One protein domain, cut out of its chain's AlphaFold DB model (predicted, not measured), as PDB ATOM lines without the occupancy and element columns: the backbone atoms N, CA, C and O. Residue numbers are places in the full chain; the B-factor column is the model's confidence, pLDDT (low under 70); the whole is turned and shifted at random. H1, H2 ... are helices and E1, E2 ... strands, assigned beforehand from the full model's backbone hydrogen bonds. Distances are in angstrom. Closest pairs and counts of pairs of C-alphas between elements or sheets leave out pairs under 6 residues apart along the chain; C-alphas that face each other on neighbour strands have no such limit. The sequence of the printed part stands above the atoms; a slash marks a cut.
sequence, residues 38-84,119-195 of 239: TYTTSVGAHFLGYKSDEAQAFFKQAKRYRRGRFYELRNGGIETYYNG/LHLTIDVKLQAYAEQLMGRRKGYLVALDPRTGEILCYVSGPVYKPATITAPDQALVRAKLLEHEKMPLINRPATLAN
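Overview. This is residues 38 to 84 and 119 to 195 of the 239 residues of an uncharacterized protein of Hymenobacter qilianensis (UniProt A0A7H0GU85). A two-stranded hairpin, E1 and E2, has helix H4 packed over one face and short H7 over the other near one end, while H2, H5 and H6 form a loose helical cluster towards the other end of the longest axis. Short H1 sits in the middle beside E2, with H3 packed on it. The printed part has 124 residues, with seven named helices and two named strands in the order H1, H2, H3, H4, E1, E2, H5, H6, H7. The class is mixed, helices and strands, with under half of the residues in named elements, and the sheet E1 - E2 is antiparallel. The whole is compact, with a radius of gyration of the C-alphas of 14.3 A and spans of 46 by 31 by 24 A.

Arrangement. H1, residues 45 to 48, touches H3, residues 77 to 81; their closest C-alphas are those of Phe 47 and Gly 77, 4.7 A apart. H2, residues 56 to 64, touches H6, residues 172 to 180, at a steep tilt of 45 degrees, the same way; the closest C-alphas, of Ala 62 and Leu 179, are 6.9 A apart. H4, residues 125 to 135, has 12 pairs of C-alphas within 8 A of E2, residues 152 to 158; the closest are those of Gln 128 and Cys 154, 5.2 A apart. E1, residues 140 to 145, forms an antiparallel hairpin with E2, at 178 degrees between their directions. N 142 and O 156, at 3.0 A, and N 158 and O 140, at 2.8 A, are within hydrogen-bond range. The closest C-alphas of H1 and E2 are those of Phe 47 and Tyr 155, 6.5 A apart. H5, residues 164 to 167, and H6 touch only at the corner, and only just, with 3 pairs of C-alphas within 8 A; the closest are those of Ile 166 and Arg 175, 6.7 A apart. H7, residues 189 to 192, comes closest to E2 at the C-alphas of Ser 157 and Arg 189, 5.7 A apart. H1 and H7 are near each other, and H2 and H4 are apart. In H2, H3, H4 and H6 every O i to N i+4 pair is within hydrogen-bond range; H1, H5 and H7 are too short for such a pair.

Along the chain. H1 begins at C-alpha 45, (-38.062, 36.961, 33.042). H2 is 12.7 A long, H4 15.2 A, E1 16.9 A, E2 17.2 A and H6 12.6 A. H4 begins at C-alpha 125, (-36.032, 48.640, 31.465), and H7 ends at C-alpha 192, (-28.459, 30.626, 42.681).

Size, cuts and confidence. The two C-alphas farthest apart are those of Arg 64 and Arg 148, at 45.7 A. Residues 85 to 118 are not printed, and C-alphas 84 and 119 are 11.7 A apart across this cut. The link from H2 to H3, residues 65 to 76, is long, and these 12 residues have pLDDT under 70; the mean of the printed part is 85.0.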
ATOM      1  N   THR A  38     -50.478  39.832  33.481       88.62
ATOM      2  CA  THR A  38     -49.965  40.200  32.159       88.62
ATOM      3  C   THR A  38     -48.590  40.834  32.311       88.62
ATOM      4  O   THR A  38     -48.422  41.766  33.092       88.62
ATOM      5  N   TYR A  39     -47.612  40.339  31.550       89.31
ATOM      6  CA  TYR A  39     -46.278  40.930  31.464       89.31
ATOM      7  C   TYR A  39     -46.193  41.763  30.188       89.31
ATOM      8  O   TYR A  39     -46.156  41.213  29.088       89.31
ATOM      9  N   THR A  40     -46.175  43.086  30.334       89.19
ATOM     10  CA  THR A  40     -46.113  44.014  29.193       89.19
ATOM     11  C   THR A  40     -44.721  44.044  28.557       89.19
ATOM     12  O   THR A  40     -44.583  44.285  27.360       89.19
ATOM     13  N   THR A  41     -43.671  43.771  29.335       87.38
ATOM     14  CA  THR A  41     -42.287  43.743  28.853       87.38
ATOM     15  C   THR A  41     -41.888  42.355  28.360       87.38
ATOM     16  O   THR A  41     -42.222  41.327  28.948       87.38
ATOM     17  N   SER A  42     -41.101  42.310  27.282       87.69
ATOM     18  CA  SER A  42     -40.505  41.063  26.781       87.69
ATOM     19  C   SER A  42     -39.236  40.643  27.525       87.69
ATOM     20  O   SER A  42     -38.751  39.537  27.296       87.69
ATOM     21  N   VAL A  43     -38.703  41.531  28.366       91.06
ATOM     22  CA  VAL A  43     -37.431  41.401  29.086       91.06
ATOM     23  C   VAL A  43     -37.677  41.170  30.573       91.06
ATOM     24  O   VAL A  43     -38.753  41.500  31.084       91.06
ATOM     25  N   GLY A  44     -36.686  40.617  31.269       89.50
ATOM     26  CA  GLY A  44     -36.694  40.533  32.726       89.50
ATOM     27  C   GLY A  44     -37.281  39.263  33.330       89.50
ATOM     28  O   GLY A  44     -37.659  39.268  34.498       89.50
ATOM     29  N   ALA A  45     -37.365  38.164  32.578       89.62
ATOM     30  CA  ALA A  45     -38.062  36.961  33.042       89.62
ATOM     31  C   ALA A  45     -37.507  36.388  34.355       89.62
ATOM     32  O   ALA A  45     -38.272  35.960  35.215       89.62
ATOM     33  N   HIS A  46     -36.184  36.404  34.539       88.94
ATOM     34  CA  HIS A  46     -35.555  35.858  35.746       88.94
ATOM     35  C   HIS A  46     -35.746  36.722  36.987       88.94
ATOM     36  O   HIS A  46     -35.832  36.162  38.078       88.94
ATOM     37  N   PHE A  47     -35.786  38.051  36.839       89.75
ATOM     38  CA  PHE A  47     -35.951  38.943  37.986       89.75
ATOM     39  C   PHE A  47     -37.428  39.140  38.329       89.75
ATOM     40  O   PHE A  47     -37.772  39.096  39.505       89.75
ATOM     41  N   LEU A  48     -38.308  39.307  37.332       91.06
ATOM     42  CA  LEU A  48     -39.751  39.418  37.565       91.06
ATOM     43  C   LEU A  48     -40.262  38.123  38.193       91.06
ATOM     44  O   LEU A  48     -40.947  38.148  39.213       91.06
ATOM     45  N   GLY A  49     -39.839  36.986  37.640       88.94
ATOM     46  CA  GLY A  49     -40.371  35.690  38.018       88.94
ATOM     47  C   GLY A  49     -41.778  35.508  37.464       88.94
ATOM     48  O   GLY A  49     -42.123  36.028  36.404       88.94
ATOM     49  N   TYR A  50     -42.574  34.713  38.168       87.44
ATOM     50  CA  TYR A  50     -43.943  34.417  37.781       87.44
ATOM     51  C   TYR A  50     -44.795  34.082  39.001       87.44
ATOM     52  O   TYR A  50     -44.284  33.630  40.028       87.44
ATOM     53  N   LYS A  51     -46.112  34.264  38.875       86.56
ATOM     54  CA  LYS A  51     -47.063  33.886  39.917       86.56
ATOM     55  C   LYS A  51     -47.198  32.364  39.990       86.56
ATOM     56  O   LYS A  51     -47.539  31.709  39.003       86.56
ATOM     57  N   SER A  52     -46.971  31.799  41.174       80.56
ATOM     58  CA  SER A  52     -46.994  30.347  41.409       80.56
ATOM     59  C   SER A  52     -48.314  29.679  41.006       80.56
ATOM     60  O   SER A  52     -48.294  28.574  40.463       80.56
ATOM     61  N   ASP A  53     -49.445  30.359  41.219       82.56
ATOM     62  CA  ASP A  53     -50.784  29.853  40.883       82.56
ATOM     63  C   ASP A  53     -50.955  29.610  39.377       82.56
ATOM     64  O   ASP A  53     -51.547  28.617  38.961       82.56
ATOM     65  N   GLU A  54     -50.382  30.481  38.551       83.19
ATOM     66  CA  GLU A  54     -50.489  30.395  37.094       83.19
ATOM     67  C   GLU A  54     -49.461  29.423  36.500       83.19
ATOM     68  O   GLU A  54     -49.704  28.769  35.483       83.19
ATOM     69  N   ALA A  55     -48.316  29.257  37.165       82.88
ATOM     70  CA  ALA A  55     -47.257  28.352  36.732       82.88
ATOM     71  C   ALA A  55     -47.498  26.876  37.103       82.88
ATOM     72  O   ALA A  55     -46.658  26.024  36.807       82.88
ATOM     73  N   GLN A  56     -48.642  26.515  37.696       83.06
ATOM     74  CA  GLN A  56     -48.946  25.125  38.073       83.06
ATOM     75  C   GLN A  56     -48.836  24.134  36.905       83.06
ATOM     76  O   GLN A  56     -48.325  23.025  37.079       83.06
ATOM     77  N   ALA A  57     -49.283  24.521  35.707       81.00
ATOM     78  CA  ALA A  57     -49.159  23.684  34.512       81.00
ATOM     79  C   ALA A  57     -47.685  23.424  34.158       81.00
ATOM     80  O   ALA A  57     -47.299  22.286  33.879       81.00
ATOM     81  N   PHE A  58     -46.854  24.464  34.252       81.94
ATOM     82  CA  PHE A  58     -45.413  24.368  34.052       81.94
ATOM     83  C   PHE A  58     -44.751  23.480  35.115       81.94
ATOM     84  O   PHE A  58     -43.966  22.603  34.764       81.94
ATOM     85  N   PHE A  59     -45.111  23.613  36.395       80.75
ATOM     86  CA  PHE A  59     -44.578  22.754  37.459       80.75
ATOM     87  C   PHE A  59     -44.956  21.278  37.274       80.75
ATOM     88  O   PHE A  59     -44.111  20.393  37.436       80.75
ATOM     89  N   LYS A  60     -46.206  20.995  36.880       82.50
ATOM     90  CA  LYS A  60     -46.652  19.632  36.545       82.50
ATOM     91  C   LYS A  60     -45.852  19.062  35.374       82.50
ATOM     92  O   LYS A  60     -45.442  17.902  35.431       82.50
ATOM     93  N   GLN A  61     -45.605  19.869  34.344       80.12
ATOM     94  CA  GLN A  61     -44.766  19.492  33.208       80.12
ATOM     95  C   GLN A  61     -43.329  19.208  33.666       80.12
ATOM     96  O   GLN A  61     -42.825  18.115  33.430       80.12
ATOM     97  N   ALA A  62     -42.701  20.125  34.403       77.19
ATOM     98  CA  ALA A  62     -41.334  19.984  34.904       77.19
ATOM     99  C   ALA A  62     -41.136  18.718  35.758       77.19
ATOM    100  O   ALA A  62     -40.140  18.014  35.586       77.19
ATOM    101  N   LYS A  63     -42.109  18.367  36.613       78.06
ATOM    102  CA  LYS A  63     -42.068  17.141  37.433       78.06
ATOM    103  C   LYS A  63     -42.014  15.863  36.586       78.06
ATOM    104  O   LYS A  63     -41.344  14.904  36.968       78.06
ATOM    105  N   ARG A  64     -42.686  15.841  35.427       78.06
ATOM    106  CA  ARG A  64     -42.664  14.693  34.499       78.06
ATOM    107  C   ARG A  64     -41.293  14.494  33.858       78.06
ATOM    108  O   ARG A  64     -40.901  13.358  33.623       78.06
ATOM    109  N   TYR A  65     -40.549  15.574  33.638       69.75
ATOM    110  CA  TYR A  65     -39.279  15.542  32.915       69.75
ATOM    111  C   TYR A  65     -38.077  15.001  33.712       69.75
ATOM    112  O   TYR A  65     -36.996  14.931  33.137       69.75
ATOM    113  N   ARG A  66     -38.238  14.604  34.993       59.34
ATOM    114  CA  ARG A  66     -37.249  13.905  35.863       59.34
ATOM    115  C   ARG A  66     -35.758  14.217  35.598       59.34
ATOM    116  O   ARG A  66     -34.898  13.354  35.751       59.34
ATOM    117  N   ARG A  67     -35.389  15.459  35.276       54.06
ATOM    118  CA  ARG A  67     -33.984  15.872  35.297       54.06
ATOM    119  C   ARG A  67     -33.631  16.175  36.753       54.06
ATOM    120  O   ARG A  67     -34.125  17.134  37.339       54.06
ATOM    121  N   GLY A  68     -32.834  15.296  37.358       46.69
ATOM    122  CA  GLY A  68     -32.580  15.156  38.802       46.69
ATOM    123  C   GLY A  68     -31.892  16.311  39.548       46.69
ATOM    124  O   GLY A  68     -31.190  16.055  40.515       46.69
ATOM    125  N   ARG A  69     -32.086  17.571  39.144       47.25
ATOM    126  CA  ARG A  69     -31.713  18.787  39.904       47.25
ATOM    127  C   ARG A  69     -32.740  19.930  39.771       47.25
ATOM    128  O   ARG A  69     -32.485  21.044  40.206       47.25
ATOM    129  N   PHE A  70     -33.902  19.668  39.165       50.97
ATOM    130  CA  PHE A  70     -34.928  20.672  38.827       50.97
ATOM    131  C   PHE A  70     -35.887  21.038  39.978       50.97
ATOM    132  O   PHE A  70     -36.727  21.920  39.809       50.97
ATOM    133  N   TYR A  71     -35.785  20.383  41.140       45.16
ATOM    134  CA  TYR A  71     -36.729  20.556  42.255       45.16
ATOM    135  C   TYR A  71     -36.592  21.882  43.023       45.16
ATOM    136  O   TYR A  71     -37.432  22.176  43.865       45.16
ATOM    137  N   GLU A  72     -35.631  22.734  42.667       49.56
ATOM    138  CA  GLU A  72     -35.510  24.095  43.206       49.56
ATOM    139  C   GLU A  72     -35.573  25.164  42.111       49.56
ATOM    140  O   GLU A  72     -34.931  26.206  42.183       49.56
ATOM    141  N   LEU A  73     -36.444  24.983  41.116       52.84
ATOM    142  CA  LEU A  73     -36.974  26.110  40.338       52.84
ATOM    143  C   LEU A  73     -37.912  26.993  41.194       52.84
ATOM    144  O   LEU A  73     -38.900  27.517  40.688       52.84
ATOM    145  N   ARG A  74     -37.579  27.241  42.473       52.81
ATOM    146  CA  ARG A  74     -38.120  28.355  43.278       52.81
ATOM    147  C   ARG A  74     -37.500  29.681  42.816       52.81
ATOM    148  O   ARG A  74     -37.211  30.566  43.612       52.81
ATOM    149  N   ASN A  75     -37.311  29.840  41.507       61.69
ATOM    150  CA  ASN A  75     -36.889  31.094  40.895       61.69
ATOM    151  C   ASN A  75     -38.145  31.919  40.681       61.69
ATOM    152  O   ASN A  75     -38.644  32.078  39.572       61.69
ATOM    153  N   GLY A  76     -38.685  32.346  41.808       63.75
ATOM    154  CA  GLY A  76     -39.920  33.083  41.888       63.75
ATOM    155  C   GLY A  76     -39.739  34.589  41.748       63.75
ATOM    156  O   GLY A  76     -40.713  35.309  41.902       63.75
ATOM    157  N   GLY A  77     -38.520  35.061  41.469       84.94
ATOM    158  CA  GLY A  77     -38.217  36.475  41.268       84.94
ATOM    159  C   GLY A  77     -38.856  37.383  42.323       84.94
ATOM    160  O   GLY A  77     -39.015  37.017  43.491       84.94
ATOM    161  N   ILE A  78     -39.259  38.559  41.871       91.62
ATOM    162  CA  ILE A  78     -39.967  39.569  42.657       91.62
ATOM    163  C   ILE A  78     -41.399  39.118  42.960       91.62
ATOM    164  O   ILE A  78     -41.857  39.310  44.081       91.62
ATOM    165  N   GLU A  79     -42.076  38.466  42.010       89.81
ATOM    166  CA  GLU A  79     -43.469  38.012  42.165       89.81
ATOM    167  C   GLU A  79     -43.654  37.076  43.366       89.81
ATOM    168  O   GLU A  79     -44.615  37.193  44.117       89.81
ATOM    169  N   THR A  80     -42.718  36.155  43.589       88.06
ATOM    170  CA  THR A  80     -42.768  35.224  44.724       88.06
ATOM    171  C   THR A  80     -42.239  35.858  45.997       88.06
ATOM    172  O   THR A  80     -42.811  35.618  47.058       88.06
ATOM    173  N   TYR A  81     -41.167  36.654  45.915       89.94
ATOM    174  CA  TYR A  81     -40.596  37.293  47.100       89.94
ATOM    175  C   TYR A  81     -41.578  38.292  47.728       89.94
ATOM    176  O   TYR A  81     -41.828  38.239  48.930       89.94
ATOM    177  N   TYR A  82     -42.217  39.132  46.912       92.06
ATOM    178  CA  TYR A  82     -43.193  40.130  47.357       92.06
ATOM    179  C   TYR A  82     -44.649  39.678  47.204       92.06
ATOM    180  O   TYR A  82     -45.563  40.497  47.268       92.06
ATOM    181  N   ASN A  83     -44.899  38.373  47.061       89.38
ATOM    182  CA  ASN A  83     -46.248  37.821  46.897       89.38
ATOM    183  C   ASN A  83     -47.210  38.242  48.025       89.38
ATOM    184  O   ASN A  83     -48.403  38.421  47.789       89.38
ATOM    185  N   GLY A  84     -46.694  38.401  49.250       88.00
ATOM    186  CA  GLY A  84     -47.476  38.869  50.397       88.00
ATOM    187  C   GLY A  84     -47.965  40.311  50.241       88.00
ATOM    188  O   GLY A  84     -49.122  40.592  50.530       88.00
ATOM    189  N   LEU A 119     -45.558  47.917  43.538       93.38
ATOM    190  CA  LEU A 119     -44.111  47.855  43.729       93.38
ATOM    191  C   LEU A 119     -43.406  48.714  42.686       93.38
ATOM    192  O   LEU A 119     -43.539  48.486  41.482       93.38
ATOM    193  N   HIS A 120     -42.587  49.647  43.161       94.38
ATOM    194  CA  HIS A 120     -41.670  50.413  42.328       94.38
ATOM    195  C   HIS A 120     -40.278  49.790  42.407       94.38
ATOM    196  O   HIS A 120     -39.714  49.635  43.487       94.38
ATOM    197  N   LEU A 121     -39.744  49.394  41.253       93.75
ATOM    198  CA  LEU A 121     -38.438  48.751  41.142       93.75
ATOM    199  C   LEU A 121     -37.391  49.750  40.659       93.75
ATOM    200  O   LEU A 121     -37.699  50.656  39.892       93.75
ATOM    201  N   THR A 122     -36.138  49.520  41.043       95.69
ATOM    202  CA  THR A 122     -34.982  50.344  40.648       95.69
ATOM    203  C   THR A 122     -34.411  49.981  39.274       95.69
ATOM    204  O   THR A 122     -33.435  50.568  38.821       95.69
ATOM    205  N   ILE A 123     -34.993  48.978  38.617       94.19
ATOM    206  CA  ILE A 123     -34.490  48.418  37.365       94.19
ATOM    207  C   ILE A 123     -34.818  49.361  36.208       94.19
ATOM    208  O   ILE A 123     -35.982  49.685  35.968       94.19
ATOM    209  N   ASP A 124     -33.801  49.719  35.427       94.88
ATOM    210  CA  ASP A 124     -33.992  50.442  34.174       94.88
ATOM    211  C   ASP A 124     -34.309  49.446  33.051       94.88
ATOM    212  O   ASP A 124     -33.476  48.638  32.629       94.88
ATOM    213  N   VAL A 125     -35.536  49.520  32.532       93.38
ATOM    214  CA  VAL A 125     -36.032  48.640  31.465       93.38
ATOM    215  C   VAL A 125     -35.214  48.770  30.175       93.38
ATOM    216  O   VAL A 125     -35.021  47.773  29.472       93.38
ATOM    217  N   LYS A 126     -34.703  49.965  29.848       94.50
ATOM    218  CA  LYS A 126     -33.884  50.184  28.643       94.50
ATOM    219  C   LYS A 126     -32.513  49.540  28.806       94.50
ATOM    220  O   LYS A 126     -32.058  48.840  27.899       94.50
ATOM    221  N   LEU A 127     -31.888  49.725  29.971       94.69
ATOM    222  CA  LEU A 127     -30.606  49.098  30.295       94.69
ATOM    223  C   LEU A 127     -30.727  47.571  30.331       94.69
ATOM    224  O   LEU A 127     -29.877  46.871  29.780       94.69
ATOM    225  N   GLN A 128     -31.808  47.057  30.920       94.69
ATOM    226  CA  GLN A 128     -32.127  45.633  30.941       94.69
ATOM    227  C   GLN A 128     -32.241  45.065  29.521       94.69
ATOM    228  O   GLN A 128     -31.609  44.057  29.210       94.69
ATOM    229  N   ALA A 129     -33.009  45.717  28.644       94.06
ATOM    230  CA  ALA A 129     -33.187  45.258  27.270       94.06
ATOM    231  C   ALA A 129     -31.867  45.250  26.488       94.06
ATOM    232  O   ALA A 129     -31.568  44.280  25.785       94.06
ATOM    233  N   TYR A 130     -31.046  46.287  26.664       94.44
ATOM    234  CA  TYR A 130     -29.721  46.353  26.056       94.44
ATOM    235  C   TYR A 130     -28.794  45.242  26.574       94.44
ATOM    236  O   TYR A 130     -28.143  44.552  25.789       94.44
ATOM    237  N   ALA A 131     -28.777  45.000  27.885       94.06
ATOM    238  CA  ALA A 131     -27.959  43.954  28.490       94.06
ATOM    239  C   ALA A 131     -28.397  42.537  28.071       94.06
ATOM    240  O   ALA A 131     -27.549  41.682  27.802       94.06
ATOM    241  N   GLU A 132     -29.702  42.281  27.953       93.00
ATOM    242  CA  GLU A 132     -30.223  41.014  27.421       93.00
ATOM    243  C   GLU A 132     -29.826  40.805  25.955       93.00
ATOM    244  O   GLU A 132     -29.422  39.700  25.574       93.00
ATOM    245  N   GLN A 133     -29.863  41.869  25.147       92.50
ATOM    246  CA  GLN A 133     -29.405  41.834  23.758       92.50
ATOM    247  C   GLN A 133     -27.902  41.525  23.661       92.50
ATOM    248  O   GLN A 133     -27.508  40.684  22.850       92.50
ATOM    249  N   LEU A 134     -27.072  42.141  24.511       91.50
ATOM    250  CA  LEU A 134     -25.628  41.873  24.578       91.50
ATOM    251  C   LEU A 134     -25.312  40.435  25.014       91.50
ATOM    252  O   LEU A 134     -24.376  39.814  24.502       91.50
ATOM    253  N   MET A 135     -26.093  39.888  25.949       88.88
ATOM    254  CA  MET A 135     -25.946  38.503  26.403       88.88
ATOM    255  C   MET A 135     -26.300  37.496  25.302       88.88
ATOM    256  O   MET A 135     -25.637  36.458  25.166       88.88
ATOM    257  N   GLY A 136     -27.326  37.784  24.498       83.69
ATOM    258  CA  GLY A 136     -27.749  36.943  23.382       83.69
ATOM    259  C   GLY A 136     -27.962  35.480  23.797       83.69
ATOM    260  O   GLY A 136     -28.745  35.166  24.692       83.69
ATOM    261  N   ARG A 137     -27.246  34.549  23.148       83.25
ATOM    262  CA  ARG A 137     -27.312  33.095  23.434       83.25
ATOM    263  C   ARG A 137     -26.180  32.588  24.340       83.25
ATOM    264  O   ARG A 137     -25.953  31.368  24.430       83.25
ATOM    265  N   ARG A 138     -25.429  33.498  24.967       88.81
ATOM    266  CA  ARG A 138     -24.313  33.158  25.855       88.81
ATOM    267  C   ARG A 138     -24.847  32.696  27.210       88.81
ATOM    268  O   ARG A 138     -25.883  33.150  27.688       88.81
ATOM    269  N   LYS A 139     -24.139  31.741  27.810       89.94
ATOM    270  CA  LYS A 139     -24.424  31.252  29.161       89.94
ATOM    271  C   LYS A 139     -23.632  32.118  30.134       89.94
ATOM    272  O   LYS A 139     -22.411  32.151  30.040       89.94
ATOM    273  N   GLY A 140     -24.315  32.803  31.039       90.06
ATOM    274  CA  GLY A 140     -23.678  33.722  31.978       90.06
ATOM    275  C   GLY A 140     -24.704  34.607  32.666       90.06
ATOM    276  O   GLY A 140     -25.906  34.366  32.553       90.06
ATOM    277  N   TYR A 141     -24.232  35.616  33.380       92.19
ATOM    278  CA  TYR A 141     -25.077  36.573  34.076       92.19
ATOM    279  C   TYR A 141     -24.398  37.934  34.148       92.19
ATOM    280  O   TYR A 141     -23.173  38.023  34.087       92.19
ATOM    281  N   LEU A 142     -25.215  38.975  34.271       92.56
ATOM    282  CA  LEU A 142     -24.784  40.356  34.420       92.56
ATOM    283  C   LEU A 142     -25.680  41.015  35.463       92.56
ATOM    284  O   LEU A 142     -26.903  40.915  35.382       92.56
ATOM    285  N   VAL A 143     -25.060  41.678  36.435       93.88
ATOM    286  CA  VAL A 143     -25.750  42.497  37.431       93.88
ATOM    287  C   VAL A 143     -25.072  43.857  37.445       93.88
ATOM    288  O   VAL A 143     -23.854  43.928  37.603       93.88
ATOM    289  N   ALA A 144     -25.853  44.915  37.247       95.25
ATOM    290  CA  ALA A 144     -25.389  46.289  37.386       95.25
ATOM    291  C   ALA A 144     -26.021  46.897  38.637       95.25
ATOM    292  O   ALA A 144     -27.237  46.805  38.823       95.25
ATOM    293  N   LEU A 145     -25.186  47.507  39.471       95.75
ATOM    294  CA  LEU A 145     -25.564  48.102  40.746       95.75
ATOM    295  C   LEU A 145     -24.993  49.515  40.863       95.75
ATOM    296  O   LEU A 145     -23.873  49.752  40.401       95.75
ATOM    297  N   ASP A 146     -25.738  50.432  41.478       96.56
ATOM    298  CA  ASP A 146     -25.171  51.707  41.928       96.56
ATOM    299  C   ASP A 146     -24.456  51.463  43.271       96.56
ATOM    300  O   ASP A 146     -25.110  51.117  44.256       96.56
ATOM    301  N   PRO A 147     -23.118  51.610  43.354       95.38
ATOM    302  CA  PRO A 147     -22.369  51.327  44.577       95.38
ATOM    303  C   PRO A 147     -22.671  52.308  45.720       95.38
ATOM    304  O   PRO A 147     -22.321  52.021  46.861       95.38
ATOM    305  N   ARG A 148     -23.287  53.464  45.432       96.88
ATOM    306  CA  ARG A 148     -23.612  54.482  46.442       96.88
ATOM    307  C   ARG A 148     -24.920  54.168  47.159       96.88
ATOM    308  O   ARG A 148     -25.009  54.385  48.362       96.88
ATOM    309  N   THR A 149     -25.922  53.685  46.425       96.06
ATOM    310  CA  THR A 149     -27.265  53.397  46.956       96.06
ATOM    311  C   THR A 149     -27.500  51.905  47.193       96.06
ATOM    312  O   THR A 149     -28.363  51.537  47.983       96.06
ATOM    313  N   GLY A 150     -26.731  51.035  46.533       94.88
ATOM    314  CA  GLY A 150     -26.955  49.587  46.519       94.88
ATOM    315  C   GLY A 150     -28.095  49.155  45.593       94.88
ATOM    316  O   GLY A 150     -28.457  47.979  45.574       94.88
ATOM    317  N   GLU A 151     -28.668  50.080  44.822       96.25
ATOM    318  CA  GLU A 151     -29.781  49.796  43.922       96.25
ATOM    319  C   GLU A 151     -29.342  48.933  42.740       96.25
ATOM    320  O   GLU A 151     -28.257  49.107  42.179       96.25
ATOM    321  N   ILE A 152     -30.214  48.012  42.329       95.50
ATOM    322  CA  ILE A 152     -29.974  47.139  41.180       95.50
ATOM    323  C   ILE A 152     -30.605  47.785  39.950       95.50
ATOM    324  O   ILE A 152     -31.828  47.896  39.859       95.50
ATOM    325  N   LEU A 153     -29.766  48.174  38.993       95.31
ATOM    326  CA  LEU A 153     -30.188  48.827  37.752       95.31
ATOM    327  C   LEU A 153     -30.499  47.812  36.648       95.31
ATOM    328  O   LEU A 153     -31.345  48.058  35.793       95.31
ATOM    329  N   CYS A 154     -29.800  46.675  36.645       94.75
ATOM    330  CA  CYS A 154     -29.943  45.634  35.630       94.75
ATOM    331  C   CYS A 154     -29.640  44.253  36.217       94.75
ATOM    332  O   CYS A 154     -28.679  44.093  36.976       94.75
ATOM    333  N   TYR A 155     -30.445  43.255  35.850       93.81
ATOM    334  CA  TYR A 155     -30.348  41.885  36.350       93.81
ATOM    335  C   TYR A 155     -30.640  40.877  35.235       93.81
ATOM    336  O   TYR A 155     -31.793  40.589  34.908       93.81
ATOM    337  N   VAL A 156     -29.591  40.307  34.643       93.31
ATOM    338  CA  VAL A 156     -29.703  39.411  33.485       93.31
ATOM    339  C   VAL A 156     -29.114  38.040  33.790       93.31
ATOM    340  O   VAL A 156     -27.978  37.913  34.248       93.31
ATOM    341  N   SER A 157     -29.864  36.992  33.448       91.00
ATOM    342  CA  SER A 157     -29.394  35.605  33.421       91.00
ATOM    343  C   SER A 157     -29.561  35.051  32.007       91.00
ATOM    344  O   SER A 157     -30.666  34.959  31.479       91.00
ATOM    345  N   GLY A 158     -28.451  34.681  31.373       88.81
ATOM    346  CA  GLY A 158     -28.430  34.096  30.034       88.81
ATOM    347  C   GLY A 158     -28.308  32.569  30.079       88.81
ATOM    348  O   GLY A 158     -27.494  32.059  30.858       88.81
ATOM    349  N   PRO A 159     -29.021  31.810  29.222       89.56
ATOM    350  CA  PRO A 159     -29.864  32.287  28.116       89.56
ATOM    351  C   PRO A 159     -31.229  32.850  28.547       89.56
ATOM    352  O   PRO A 159     -31.864  32.314  29.455       89.56
ATOM    353  N   VAL A 160     -31.674  33.899  27.849       87.88
ATOM    354  CA  VAL A 160     -32.894  34.667  28.151       87.88
ATOM    355  C   VAL A 160     -34.138  34.016  27.529       87.88
ATOM    356  O   VAL A 160     -34.071  33.427  26.448       87.88
ATOM    357  N   TYR A 161     -35.284  34.138  28.200       88.75
ATOM    358  CA  TYR A 161     -36.613  33.788  27.687       88.75
ATOM    359  C   TYR A 161     -37.615  34.899  28.044       88.75
ATOM    360  O   TYR A 161     -37.331  35.724  28.905       88.75
ATOM    361  N   LYS A 162     -38.780  34.942  27.381       90.00
ATOM    362  CA  LYS A 162     -39.812  35.957  27.660       90.00
ATOM    363  C   LYS A 162     -40.577  35.626  28.955       90.00
ATOM    364  O   LYS A 162     -40.950  34.462  29.117       90.00
ATOM    365  N   PRO A 163     -40.906  36.608  29.820       88.56
ATOM    366  CA  PRO A 163     -41.620  36.363  31.082       88.56
ATOM    367  C   PRO A 163     -42.962  35.642  30.886       88.56
ATOM    368  O   PRO A 163     -43.274  34.675  31.579       88.56
ATOM    369  N   ALA A 164     -43.716  36.043  29.857       88.69
ATOM    370  CA  ALA A 164     -45.024  35.472  29.552       88.69
ATOM    371  C   ALA A 164     -44.986  33.967  29.215       88.69
ATOM    372  O   ALA A 164     -45.992  33.287  29.387       88.69
ATOM    373  N   THR A 165     -43.847  33.413  28.779       88.56
ATOM    374  CA  THR A 165     -43.748  32.019  28.306       88.56
ATOM    375  C   THR A 165     -44.095  30.980  29.378       88.56
ATOM    376  O   THR A 165     -44.554  29.891  29.041       88.56
ATOM    377  N   ILE A 166     -43.872  31.279  30.662       84.94
ATOM    378  CA  ILE A 166     -44.138  30.329  31.758       84.94
ATOM    379  C   ILE A 166     -45.633  30.263  32.090       84.94
ATOM    380  O   ILE A 166     -46.190  29.166  32.207       84.94
ATOM    381  N   THR A 167     -46.262  31.436  32.190       83.19
ATOM    382  CA  THR A 167     -47.683  31.626  32.517       83.19
ATOM    383  C   THR A 167     -48.609  31.315  31.337       83.19
ATOM    384  O   THR A 167     -49.729  30.851  31.540       83.19
ATOM    385  N   ALA A 168     -48.166  31.550  30.099       83.50
ATOM    386  CA  ALA A 168     -49.020  31.441  28.921       83.50
ATOM    387  C   ALA A 168     -49.524  29.994  28.688       83.50
ATOM    388  O   ALA A 168     -48.715  29.056  28.603       83.50
ATOM    389  N   PRO A 169     -50.852  29.779  28.576       77.31
ATOM    390  CA  PRO A 169     -51.431  28.439  28.459       77.31
ATOM    391  C   PRO A 169     -51.074  27.751  27.132       77.31
ATOM    392  O   PRO A 169     -50.799  26.549  27.119       77.31
ATOM    393  N   ASP A 170     -50.985  28.514  26.044       81.94
ATOM    394  CA  ASP A 170     -50.693  28.084  24.669       81.94
ATOM    395  C   ASP A 170     -49.219  27.689  24.439       81.94
ATOM    396  O   ASP A 170     -48.887  27.005  23.472       81.94
ATOM    397  N   GLN A 171     -48.313  28.035  25.357       84.38
ATOM    398  CA  GLN A 171     -46.863  27.867  25.182       84.38
ATOM    399  C   GLN A 171     -46.315  26.540  25.749       84.38
ATOM    400  O   GLN A 171     -45.167  26.453  26.189       84.38
ATOM    401  N   ALA A 172     -47.113  25.466  25.771       84.31
ATOM    402  CA  ALA A 172     -46.700  24.166  26.330       84.31
ATOM    403  C   ALA A 172     -45.460  23.556  25.637       84.31
ATOM    404  O   ALA A 172     -44.549  23.061  26.310       84.31
ATOM    405  N   LEU A 173     -45.387  23.644  24.304       87.00
ATOM    406  CA  LEU A 173     -44.251  23.144  23.519       87.00
ATOM    407  C   LEU A 173     -42.974  23.962  23.756       87.00
ATOM    408  O   LEU A 173     -41.881  23.405  23.830       87.00
ATOM    409  N   VAL A 174     -43.095  25.284  23.906       88.69
ATOM    410  CA  VAL A 174     -41.943  26.153  24.191       88.69
ATOM    411  C   VAL A 174     -41.403  25.880  25.592       88.69
ATOM    412  O   VAL A 174     -40.192  25.757  25.766       88.69
ATOM    413  N   ARG A 175     -42.289  25.687  26.578       87.19
ATOM    414  CA  ARG A 175     -41.908  25.278  27.940       87.19
ATOM    415  C   ARG A 175     -41.175  23.935  27.959       87.19
ATOM    416  O   ARG A 175     -40.153  23.832  28.634       87.19
ATOM    417  N   ALA A 176     -41.621  22.954  27.169       85.50
ATOM    418  CA  ALA A 176     -40.912  21.678  27.008       85.50
ATOM    419  C   ALA A 176     -39.477  21.893  26.503       85.50
ATOM    420  O   ALA A 176     -38.518  21.448  27.133       85.50
ATOM    421  N   LYS A 177     -39.316  22.683  25.432       87.81
ATOM    422  CA  LYS A 177     -37.995  23.016  24.874       87.81
ATOM    423  C   LYS A 177     -37.093  23.719  25.893       87.81
ATOM    424  O   LYS A 177     -35.906  23.423  25.946       87.81
ATOM    425  N   LEU A 178     -37.633  24.625  26.715       86.56
ATOM    426  CA  LEU A 178     -36.866  25.316  27.762       86.56
ATOM    427  C   LEU A 178     -36.381  24.367  28.871       86.56
ATOM    428  O   LEU A 178     -35.274  24.558  29.380       86.56
ATOM    429  N   LEU A 179     -37.176  23.355  29.230       84.31
ATOM    430  CA  LEU A 179     -36.809  22.323  30.212       84.31
ATOM    431  C   LEU A 179     -35.729  21.368  29.671       84.31
ATOM    432  O   LEU A 179     -34.816  20.957  30.394       84.31
ATOM    433  N   GLU A 180     -35.811  21.030  28.386       84.44
ATOM    434  CA  GLU A 180     -34.879  20.120  27.714       84.44
ATOM    435  C   GLU A 180     -33.565  20.803  27.297       84.44
ATOM    436  O   GLU A 180     -32.547  20.131  27.099       84.44
ATOM    437  N   HIS A 181     -33.541  22.134  27.241       86.00
ATOM    438  CA  HIS A 181     -32.391  22.899  26.779       86.00
ATOM    439  C   HIS A 181     -31.135  22.664  27.645       86.00
ATOM    440  O   HIS A 181     -31.115  22.947  28.843       86.00
ATOM    441  N   GLU A 182     -30.036  22.244  27.013       84.62
ATOM    442  CA  GLU A 182     -28.765  21.882  27.665       84.62
ATOM    443  C   GLU A 182     -28.177  23.013  28.524       84.62
ATOM    444  O   GLU A 182     -27.724  22.810  29.648       84.62
ATOM    445  N   LYS A 183     -28.243  24.253  28.024       84.56
ATOM    446  CA  LYS A 183     -27.768  25.431  28.765       84.56
ATOM    447  C   LYS A 183     -28.599  25.788  30.004       84.56
ATOM    448  O   LYS A 183     -28.160  26.686  30.714       84.56
ATOM    449  N   MET A 184     -29.735  25.138  30.278       85.06
ATOM    450  CA  MET A 184     -30.607  25.388  31.440       85.06
ATOM    451  C   MET A 184     -31.045  26.866  31.577       85.06
ATOM    452  O   MET A 184     -30.647  27.555  32.519       85.06
ATOM    453  N   PRO A 185     -31.831  27.410  30.630       86.50
ATOM    454  CA  PRO A 185     -32.231  28.822  30.625       86.50
ATOM    455  C   PRO A 185     -33.057  29.232  31.847       86.50
ATOM    456  O   PRO A 185     -32.957  30.367  32.284       86.50
ATOM    457  N   LEU A 186     -33.803  28.312  32.455       85.50
ATOM    458  CA  LEU A 186     -34.698  28.587  33.587       85.50
ATOM    459  C   LEU A 186     -33.973  28.856  34.922       85.50
ATOM    460  O   LEU A 186     -34.592  29.291  35.893       85.50
ATOM    461  N   ILE A 187     -32.663  28.602  34.990       84.12
ATOM    462  CA  ILE A 187     -31.867  28.862  36.193       84.12
ATOM    463  C   ILE A 187     -31.626  30.365  36.340       84.12
ATOM    464  O   ILE A 187     -31.110  31.025  35.430       84.12
ATOM    465  N   ASN A 188     -31.943  30.887  37.522       86.81
ATOM    466  CA  ASN A 188     -31.540  32.214  37.938       86.81
ATOM    467  C   ASN A 188     -30.076  32.187  38.411       86.81
ATOM    468  O   ASN A 188     -29.776  31.915  39.567       86.81
ATOM    469  N   ARG A 189     -29.138  32.413  37.488       87.00
ATOM    470  CA  ARG A 189     -27.701  32.302  37.775       87.00
ATOM    471  C   ARG A 189     -27.186  33.341  38.773       87.00
ATOM    472  O   ARG A 189     -26.481  32.911  39.675       87.00
ATOM    473  N   PRO A 190     -27.512  34.645  38.657       87.25
ATOM    474  CA  PRO A 190     -26.962  35.629  39.582       87.25
ATOM    475  C   PRO A 190     -27.335  35.376  41.051       87.25
ATOM    476  O   PRO A 190     -26.537  35.696  41.920       87.25
ATOM    477  N   ALA A 191     -28.505  34.788  41.337       83.44
ATOM    478  CA  ALA A 191     -28.908  34.451  42.709       83.44
ATOM    479  C   ALA A 191     -28.488  33.042  43.158       83.44
ATOM    480  O   ALA A 191     -28.148  32.848  44.320       83.44
ATOM    481  N   THR A 192     -28.556  32.042  42.275       80.44
ATOM    482  CA  THR A 192     -28.459  30.626  42.681       80.44
ATOM    483  C   THR A 192     -27.093  30.004  42.395       80.44
ATOM    484  O   THR A 192     -26.737  28.993  42.998       80.44
ATOM    485  N   LEU A 193     -26.322  30.544  41.446       79.44
ATOM    486  CA  LEU A 193     -25.095  29.893  40.996       79.44
ATOM    487  C   LEU A 193     -23.887  30.341  41.829       79.44
ATOM    488  O   LEU A 193     -23.351  31.428  41.634       79.44
ATOM    489  N   ALA A 194     -23.409  29.453  42.697       77.38
ATOM    490  CA  ALA A 194     -22.141  29.623  43.396       77.38
ATOM    491  C   ALA A 194     -20.972  29.249  42.470       77.38
ATOM    492  O   ALA A 194     -20.612  28.079  42.336       77.38
ATOM    493  N   ASN A 195     -20.385  30.248  41.811       82.94
ATOM    494  CA  ASN A 195     -19.113  30.088  41.110       82.94
ATOM    495  C   ASN A 195     -17.956  30.458  42.047       82.94
ATOM    496  O   ASN A 195     -18.087  31.436  42.787       82.94
TER     497      ASN A 195